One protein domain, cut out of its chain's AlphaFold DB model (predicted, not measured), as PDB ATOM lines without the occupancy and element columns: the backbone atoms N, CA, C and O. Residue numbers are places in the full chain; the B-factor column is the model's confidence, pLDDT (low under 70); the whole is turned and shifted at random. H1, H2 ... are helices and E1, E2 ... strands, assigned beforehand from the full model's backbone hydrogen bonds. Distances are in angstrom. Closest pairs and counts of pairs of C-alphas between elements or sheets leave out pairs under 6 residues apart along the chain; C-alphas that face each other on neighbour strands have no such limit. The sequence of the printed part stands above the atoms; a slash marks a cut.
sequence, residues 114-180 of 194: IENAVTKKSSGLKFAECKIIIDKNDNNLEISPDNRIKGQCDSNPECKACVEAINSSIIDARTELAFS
ATOM      1  N   ILE A 114      74.396 104.201 104.179       90.38
ATOM      2  CA  ILE A 114      74.855 105.465 103.621       90.38
ATOM      3  C   ILE A 114      74.823 106.513 104.736       90.38
ATOM      4  O   ILE A 114      73.768 106.770 105.330       90.38
ATOM      5  N   GLU A 115      75.960 107.148 104.996       90.25
ATOM      6  CA  GLU A 115      76.083 108.229 105.966       90.25
ATOM      7  C   GLU A 115      76.216 109.570 105.252       90.25
ATOM      8  O   GLU A 115      76.864 109.696 104.211       90.25
ATOM      9  N   ASN A 116      75.618 110.603 105.837       89.25
ATOM     10  CA  ASN A 116      75.789 111.961 105.353       89.25
ATOM     11  C   ASN A 116      77.255 112.402 105.524       89.25
ATOM     12  O   ASN A 116      77.819 112.299 106.618       89.25
ATOM     13  N   ALA A 117      77.852 112.949 104.466       86.94
ATOM     14  CA  ALA A 117      79.281 113.237 104.429       86.94
ATOM     15  C   ALA A 117      79.716 114.252 105.497       86.94
ATOM     16  O   ALA A 117      80.793 114.090 106.078       86.94
ATOM     17  N   VAL A 118      78.854 115.236 105.788       82.69
ATOM     18  CA  VAL A 118      79.100 116.346 106.723       82.69
ATOM     19  C   VAL A 118      78.742 115.962 108.157       82.69
ATOM     20  O   VAL A 118      79.546 116.115 109.069       82.69
ATOM     21  N   THR A 119      77.526 115.460 108.375       85.19
ATOM     22  CA  THR A 119      76.993 115.233 109.733       85.19
ATOM     23  C   THR A 119      77.322 113.858 110.304       85.19
ATOM     24  O   THR A 119      77.073 113.637 111.488       85.19
ATOM     25  N   LYS A 120      77.820 112.927 109.477       85.00
ATOM     26  CA  LYS A 120      78.051 111.511 109.822       85.00
ATOM     27  C   LYS A 120      76.807 110.777 110.337       85.00
ATOM     28  O   LYS A 120      76.905 109.704 110.923       85.00
ATOM     29  N   LYS A 121      75.611 111.342 110.136       89.94
ATOM     30  CA  LYS A 121      74.355 110.676 110.483       89.94
ATOM     31  C   LYS A 121      74.034 109.619 109.437       89.94
ATOM     32  O   LYS A 121      74.077 109.906 108.240       89.94
ATOM     33  N   SER A 122      73.674 108.427 109.904       89.69
ATOM     34  CA  SER A 122      73.147 107.368 109.046       89.69
ATOM     35  C   SER A 122      71.807 107.794 108.452       89.69
ATOM     36  O   SER A 122      70.950 108.343 109.149       89.69
ATOM     37  N   SER A 123      71.637 107.530 107.159       88.25
ATOM     38  CA  SER A 123      70.356 107.660 106.457       88.25
ATOM     39  C   SER A 123      69.388 106.513 106.772       88.25
ATOM     40  O   SER A 123      68.204 106.614 106.461       88.25
ATOM     41  N   GLY A 124      69.883 105.419 107.367       89.25
ATOM     42  CA  GLY A 124      69.138 104.170 107.545       89.25
ATOM     43  C   GLY A 124      68.923 103.380 106.248       89.25
ATOM     44  O   GLY A 124      68.214 102.377 106.271       89.25
ATOM     45  N   LEU A 125      69.510 103.824 105.131       91.81
ATOM     46  CA  LEU A 125      69.441 103.158 103.833       91.81
ATOM     47  C   LEU A 125      70.775 102.495 103.509       91.81
ATOM     48  O   LEU A 125      71.832 103.120 103.613       91.81
ATOM     49  N   LYS A 126      70.724 101.244 103.049       92.00
ATOM     50  CA  LYS A 126      71.919 100.496 102.657       92.00
ATOM     51  C   LYS A 126      72.342 100.832 101.240       92.00
ATOM     52  O   LYS A 126      71.535 100.809 100.309       92.00
ATOM     53  N   PHE A 127      73.643 101.029 101.047       91.00
ATOM     54  CA  PHE A 127      74.192 101.351  99.731       91.00
ATOM     55  C   PHE A 127      73.912 100.261  98.686       91.00
ATOM     56  O   PHE A 127      73.521 100.562  97.560       91.00
ATOM     57  N   ALA A 128      74.045  98.987  99.066       89.06
ATOM     58  CA  ALA A 128      73.799  97.860  98.164       89.06
ATOM     59  C   ALA A 128      72.340  97.789  97.678       89.06
ATOM     60  O   ALA A 128      72.094  97.498  96.509       89.06
ATOM     61  N   GLU A 129      71.376  98.088  98.554       91.50
ATOM     62  CA  GLU A 129      69.951  98.120  98.200       91.50
ATOM     63  C   GLU A 129      69.657  99.298  97.270       91.50
ATOM     64  O   GLU A 129      69.035  99.121  96.221       91.50
ATOM     65  N   CYS A 130      70.201 100.476  97.585       90.31
ATOM     66  CA  CYS A 130      70.062 101.650  96.733       90.31
ATOM     67  C   CYS A 130      70.660 101.459  95.338       90.31
ATOM     68  O   CYS A 130      70.050 101.891  94.360       90.31
ATOM     69  N   LYS A 131      71.794 100.759  95.217       88.00
ATOM     70  CA  LYS A 131      72.371 100.404  93.916       88.00
ATOM     71  C   LYS A 131      71.388  99.593  93.065       88.00
ATOM     72  O   LYS A 131      71.155  99.937  91.915       88.00
ATOM     73  N   ILE A 132      70.755  98.573  93.646       87.94
ATOM     74  CA  ILE A 132      69.777  97.726  92.940       87.94
ATOM     75  C   ILE A 132      68.545  98.535  92.514       87.94
ATOM     76  O   ILE A 132      68.023  98.326  91.420       87.94
ATOM     77  N   ILE A 133      68.057  99.432  93.374       88.19
ATOM     78  CA  ILE A 133      66.893 100.280  93.073       88.19
ATOM     79  C   ILE A 133      67.210 101.232  91.915       88.19
ATOM     80  O   ILE A 133      66.399 101.374  91.002       88.19
ATOM     81  N   ILE A 134      68.397 101.842  91.930       87.00
ATOM     82  CA  ILE A 134      68.844 102.767  90.887       87.00
ATOM     83  C   ILE A 134      69.096 102.034  89.562       87.00
ATOM     84  O   ILE A 134      68.624 102.499  88.529       87.00
ATOM     85  N   ASP A 135      69.744 100.865  89.583       83.62
ATOM     86  CA  ASP A 135      70.012 100.064  88.376       83.62
ATOM     87  C   ASP A 135      68.721  99.574  87.692       83.62
ATOM     88  O   ASP A 135      68.690  99.366  86.480       83.62
ATOM     89  N   LYS A 136      67.627  99.412  88.451       82.69
ATOM     90  CA  LYS A 136      66.300  99.080  87.906       82.69
ATOM     91  C   LYS A 136      65.579 100.279  87.282       82.69
ATOM     92  O   LYS A 136      64.619 100.077  86.543       82.69
ATOM     93  N   ASN A 137      66.001 101.507  87.581       75.06
ATOM     94  CA  ASN A 137      65.318 102.726  87.164       75.06
ATOM     95  C   ASN A 137      65.777 103.182  85.768       75.06
ATOM     96  O   ASN A 137      66.454 104.198  85.638       75.06
ATOM     97  N   ASP A 138      65.439 102.380  84.752       65.62
ATOM     98  CA  ASP A 138      65.383 102.636  83.299       65.62
ATOM     99  C   ASP A 138      66.407 103.578  82.611       65.62
ATOM    100  O   ASP A 138      66.205 103.933  81.447       65.62
ATOM    101  N   ASN A 139      67.541 103.880  83.243       63.53
ATOM    102  CA  ASN A 139      68.570 104.855  82.849       63.53
ATOM    103  C   ASN A 139      68.136 106.322  82.853       63.53
ATOM    104  O   ASN A 139      68.776 107.159  82.219       63.53
ATOM    105  N   ASN A 140      67.101 106.669  83.609       75.56
ATOM    106  CA  ASN A 140      66.744 108.075  83.795       75.56
ATOM    107  C   ASN A 140      67.671 108.793  84.778       75.56
ATOM    108  O   ASN A 140      67.381 109.924  85.152       75.56
ATOM    109  N   LEU A 141      68.753 108.145  85.215       83.75
ATOM    110  CA  LEU A 141      69.705 108.646  86.192       83.75
ATOM    111  C   LEU A 141      71.127 108.575  85.631       83.75
ATOM    112  O   LEU A 141      71.525 107.573  85.040       83.75
ATOM    113  N   GLU A 142      71.896 109.630  85.867       86.56
ATOM    114  CA  GLU A 142      73.283 109.753  85.427       86.56
ATOM    115  C   GLU A 142      74.138 110.445  86.492       86.56
ATOM    116  O   GLU A 142      73.652 111.277  87.268       86.56
ATOM    117  N   ILE A 143      75.431 110.114  86.527       85.69
ATOM    118  CA  ILE A 143      76.406 110.863  87.322       85.69
ATOM    119  C   ILE A 143      76.795 112.096  86.514       85.69
ATOM    120  O   ILE A 143      77.418 112.006  85.459       85.69
ATOM    121  N   SER A 144      76.401 113.257  87.014       83.94
ATOM    122  CA  SER A 144      76.759 114.539  86.426       83.94
ATOM    123  C   SER A 144      78.232 114.892  86.685       83.94
ATOM    124  O   SER A 144      78.828 114.365  87.625       83.94
ATOM    125  N   PRO A 145      78.818 115.841  85.926       83.44
ATOM    126  CA  PRO A 145      80.212 116.271  86.099       83.44
ATOM    127  C   PRO A 145      80.558 116.803  87.499       83.44
ATOM    128  O   PRO A 145      81.726 116.876  87.861       83.44
ATOM    129  N   ASP A 146      79.551 117.184  88.290       82.62
ATOM    130  CA  ASP A 146      79.676 117.565  89.699       82.62
ATOM    131  C   ASP A 146      79.740 116.367  90.663       82.62
ATOM    132  O   ASP A 146      79.579 116.551  91.868       82.62
ATOM    133  N   ASN A 147      79.965 115.151  90.152       83.69
ATOM    134  CA  ASN A 147      79.974 113.897  90.909       83.69
ATOM    135  C   ASN A 147      78.685 113.686  91.710       83.69
ATOM    136  O   ASN A 147      78.722 113.166  92.817       83.69
ATOM    137  N   ARG A 148      77.538 114.112  91.170       86.94
ATOM    138  CA  ARG A 148      76.214 113.933  91.786       86.94
ATOM    139  C   ARG A 148      75.288 113.200  90.841       86.94
ATOM    140  O   ARG A 148      75.338 113.405  89.630       86.94
ATOM    141  N   ILE A 149      74.407 112.388  91.406       88.50
ATOM    142  CA  ILE A 149      73.382 111.682  90.646       88.50
ATOM    143  C   ILE A 149      72.263 112.670  90.321       88.50
ATOM    144  O   ILE A 149      71.677 113.273  91.229       88.50
ATOM    145  N   LYS A 150      71.966 112.833  89.031       86.81
ATOM    146  CA  LYS A 150      70.838 113.627  88.526       86.81
ATOM    147  C   LYS A 150      69.936 112.772  87.656       86.81
ATOM    148  O   LYS A 150      70.343 111.715  87.190       86.81
ATOM    149  N   GLY A 151      68.715 113.259  87.451       83.56
ATOM    150  CA  GLY A 151      67.725 112.627  86.591       83.56
ATOM    151  C   GLY A 151      66.380 112.389  87.279       83.56
ATOM    152  O   GLY A 151      66.076 113.031  88.288       83.56
ATOM    153  N   GLN A 152      65.556 111.503  86.714       80.56
ATOM    154  CA  GLN A 152      64.198 111.222  87.190       80.56
ATOM    155  C   GLN A 152      64.054 109.794  87.727       80.56
ATOM    156  O   GLN A 152      64.401 108.814  87.083       80.56
ATOM    157  N   CYS A 153      63.486 109.693  88.927       82.38
ATOM    158  CA  CYS A 153      63.149 108.442  89.607       82.38
ATOM    159  C   CYS A 153      61.680 108.032  89.382       82.38
ATOM    160  O   CYS A 153      61.052 107.594  90.333       82.38
ATOM    161  N   ASP A 154      61.096 108.285  88.202       72.56
ATOM    162  CA  ASP A 154      59.719 107.927  87.778       72.56
ATOM    163  C   ASP A 154      58.715 107.589  88.897       72.56
ATOM    164  O   ASP A 154      58.272 106.456  89.063       72.56
ATOM    165  N   SER A 155      58.348 108.596  89.698       77.44
ATOM    166  CA  SER A 155      57.412 108.483  90.836       77.44
ATOM    167  C   SER A 155      57.737 107.408  91.893       77.44
ATOM    168  O   SER A 155      56.922 107.176  92.782       77.44
ATOM    169  N   ASN A 156      58.917 106.790  91.849       85.25
ATOM    170  CA  ASN A 156      59.415 105.828  92.819       85.25
ATOM    171  C   ASN A 156      60.056 106.574  94.012       85.25
ATOM    172  O   ASN A 156      61.156 107.134  93.886       85.25
ATOM    173  N   PRO A 157      59.394 106.600  95.186       88.12
ATOM    174  CA  PRO A 157      59.894 107.324  96.350       88.12
ATOM    175  C   PRO A 157      61.179 106.709  96.918       88.12
ATOM    176  O   PRO A 157      62.016 107.447  97.432       88.12
ATOM    177  N   GLU A 158      61.370 105.394  96.789       90.69
ATOM    178  CA  GLU A 158      62.573 104.700  97.263       90.69
ATOM    179  C   GLU A 158      63.789 105.099  96.426       90.69
ATOM    180  O   GLU A 158      64.836 105.441  96.970       90.69
ATOM    181  N   CYS A 159      63.625 105.158  95.100       90.12
ATOM    182  CA  CYS A 159      64.661 105.660  94.199       90.12
ATOM    183  C   CYS A 159      65.047 107.098  94.560       90.12
ATOM    184  O   CYS A 159      66.231 107.408  94.698       90.12
ATOM    185  N   LYS A 160      64.053 107.968  94.792       90.94
ATOM    186  CA  LYS A 160      64.305 109.360  95.179       90.94
ATOM    187  C   LYS A 160      65.075 109.455  96.501       90.94
ATOM    188  O   LYS A 160      66.036 110.215  96.579       90.94
ATOM    189  N   ALA A 161      64.681 108.670  97.505       91.88
ATOM    190  CA  ALA A 161      65.358 108.626  98.798       91.88
ATOM    191  C   ALA A 161      66.806 108.124  98.669       91.88
ATOM    192  O   ALA A 161      67.714 108.702  99.263       91.88
ATOM    193  N   CYS A 162      67.042 107.108  97.837       91.88
ATOM    194  CA  CYS A 162      68.380 106.604  97.548       91.88
ATOM    195  C   CYS A 162      69.264 107.642  96.850       91.88
ATOM    196  O   CYS A 162      70.402 107.851  97.266       91.88
ATOM    197  N   VAL A 163      68.745 108.332  95.830       91.31
ATOM    198  CA  VAL A 163      69.476 109.411  95.145       91.31
ATOM    199  C   VAL A 163      69.833 110.532  96.121       91.31
ATOM    200  O   VAL A 163      70.964 111.014  96.112       91.31
ATOM    201  N   GLU A 164      68.903 110.928  96.992       92.19
ATOM    202  CA  GLU A 164      69.143 111.958  98.006       92.19
ATOM    203  C   GLU A 164      70.194 111.518  99.036       92.19
ATOM    204  O   GLU A 164      71.142 112.261  99.299       92.19
ATOM    205  N   ALA A 165      70.081 110.296  99.564       91.31
ATOM    206  CA  ALA A 165      71.032 109.749 100.525       91.31
ATOM    207  C   ALA A 165      72.448 109.672  99.936       91.31
ATOM    208  O   ALA A 165      73.385 110.180 100.556       91.31
ATOM    209  N   ILE A 166      72.599 109.125  98.722       90.62
ATOM    210  CA  ILE A 166      73.898 109.033  98.040       90.62
ATOM    211  C   ILE A 166      74.462 110.432  97.776       90.62
ATOM    212  O   ILE A 166      75.600 110.701  98.145       90.62
ATOM    213  N   ASN A 167      73.663 111.360  97.241       91.31
ATOM    214  CA  ASN A 167      74.104 112.740  97.007       91.31
ATOM    215  C   ASN A 167      74.520 113.470  98.289       91.31
ATOM    216  O   ASN A 167      75.397 114.331  98.245       91.31
ATOM    217  N   SER A 168      73.919 113.130  99.430       89.19
ATOM    218  CA  SER A 168      74.299 113.676 100.737       89.19
ATOM    219  C   SER A 168      75.570 113.044 101.328       89.19
ATOM    220  O   SER A 168      76.150 113.591 102.266       89.19
ATOM    221  N   SER A 169      75.985 111.895 100.791       87.25
ATOM    222  CA  SER A 169      77.129 111.086 101.229       87.25
ATOM    223  C   SER A 169      78.400 111.328 100.409       87.25
ATOM    224  O   SER A 169      79.486 110.901 100.801       87.25
ATOM    225  N   ILE A 170      78.283 112.035  99.285       88.25
ATOM    226  CA  ILE A 170      79.410 112.357  98.409       88.25
ATOM    227  C   ILE A 170      80.370 113.321  99.111       88.25
ATOM    228  O   ILE A 170      79.978 114.393  99.573       88.25
ATOM    229  N   ILE A 171      81.644 112.934  99.156       82.12
ATOM    230  CA  ILE A 171      82.749 113.781  99.599       82.12
ATOM    231  C   ILE A 171      83.179 114.627  98.394       82.12
ATOM    232  O   ILE A 171      83.802 114.120  97.463       82.12
ATOM    233  N   ASP A 172      82.812 115.908  98.390       76.00
ATOM    234  CA  ASP A 172      83.275 116.886  97.398       76.00
ATOM    235  C   ASP A 172      84.325 117.844  97.997       76.00
ATOM    236  O   ASP A 172      84.503 117.923  99.213       76.00
ATOM    237  N   ALA A 173      85.001 118.628  97.149       61.25
ATOM    238  CA  ALA A 173      85.990 119.619  97.592       61.25
ATOM    239  C   ALA A 173      85.415 120.671  98.573       61.25
ATOM    240  O   ALA A 173      86.157 121.290  99.333       61.25
ATOM    241  N   ARG A 174      84.086 120.886  98.596       57.84
ATOM    242  CA  ARG A 174      83.430 121.753  99.597       57.84
ATOM    243  C   ARG A 174      83.316 121.063 100.952       57.84
ATOM    244  O   ARG A 174      83.421 121.716 101.986       57.84
ATOM    245  N   THR A 175      83.112 119.756 100.940       57.62
ATOM    246  CA  THR A 175      83.089 118.904 102.121       57.62
ATOM    247  C   THR A 175      84.490 118.797 102.716       57.62
ATOM    248  O   THR A 175      84.635 118.945 103.924       57.62
ATOM    249  N   GLU A 176      85.534 118.680 101.889       56.38
ATOM    250  CA  GLU A 176      86.934 118.743 102.346       56.38
ATOM    251  C   GLU A 176      87.273 120.074 103.039       56.38
ATOM    252  O   GLU A 176      87.943 120.077 104.069       56.38
ATOM    253  N   LEU A 177      86.736 121.201 102.553       53.44
ATOM    254  CA  LEU A 177      86.879 122.503 103.221       53.44
ATOM    255  C   LEU A 177      86.123 122.577 104.558       53.44
ATOM    256  O   LEU A 177      86.606 123.218 105.488       53.44
ATOM    257  N   ALA A 178      84.977 121.899 104.686       53.19
ATOM    258  CA  ALA A 178      84.256 121.774 105.958       53.19
ATOM    259  C   ALA A 178      84.984 120.873 106.977       53.19
ATOM    260  O   ALA A 178      84.719 120.968 108.174       53.19
ATOM    261  N   PHE A 179      85.916 120.035 106.511       50.78
ATOM    262  CA  PHE A 179      86.837 119.255 107.341       50.78
ATOM    263  C   PHE A 179      88.188 119.954 107.576       50.78
ATOM    264  O   PHE A 179      89.053 119.371 108.231       50.78
ATOM    265  N   SER A 180      88.381 121.195 107.102       40.94
ATOM    266  CA  SER A 180      89.597 121.963 107.388       40.94
ATOM    267  C   SER A 180      89.607 122.419 108.860       40.94
ATOM    268  O   SER A 180      88.726 123.181 109.267       40.94
TER     269      SER A 180
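AT A GLANCE: This is residues 114 to 180 of the 194 residues of an uncharacterized protein of Wolbachia endosymbiont of Drosophila simulans wNo (UniProt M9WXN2). The helix H2 makes the middle, with H1 packed steeply across it and the small hairpin E2 and E3 at another side, E3 nearer. The short helix H3 lies beyond H2's last residues. The 67 printed residues run E1 H1 E2 E3 H2 H3, class mixed, compact, with a radius of gyration of the C-alphas of 12.4 A and spans of 39 by 27 by 17 A.

HOW THE PARTS SIT: E1, residues 122 to 126, pairs with no named strand. H1, residues 127 to 135, touches H2, residues 157 to 169, at a steep tilt of 55 degrees, opposite ways; their closest C-alphas, of Cys 130 and Cys 162, are 5.3 A apart. E2, residues 141 to 144, and E3, residues 148 to 151, form an antiparallel hairpin, with N 142 and O 150 within hydrogen-bond range at 2.9 A. The closest C-alphas of E3 and H2, of Arg 148 and Asn 167, are 5.8 A apart. H3, residues 173 to 178, is apart from H2. Every O i to N i+4 pair in H1, H2 and H3 is within hydrogen-bond range.

IN THESE COORDINATES: E1 begins at C-alpha 122 (73.147, 107.368, 109.046). H2 measures 18.3 A. H3 ends at C-alpha 178 (84.256, 121.774, 105.958).

THE WHOLE: The printed part has no cut. Residues 138 to 139 and 173 to 180 have pLDDT under 70.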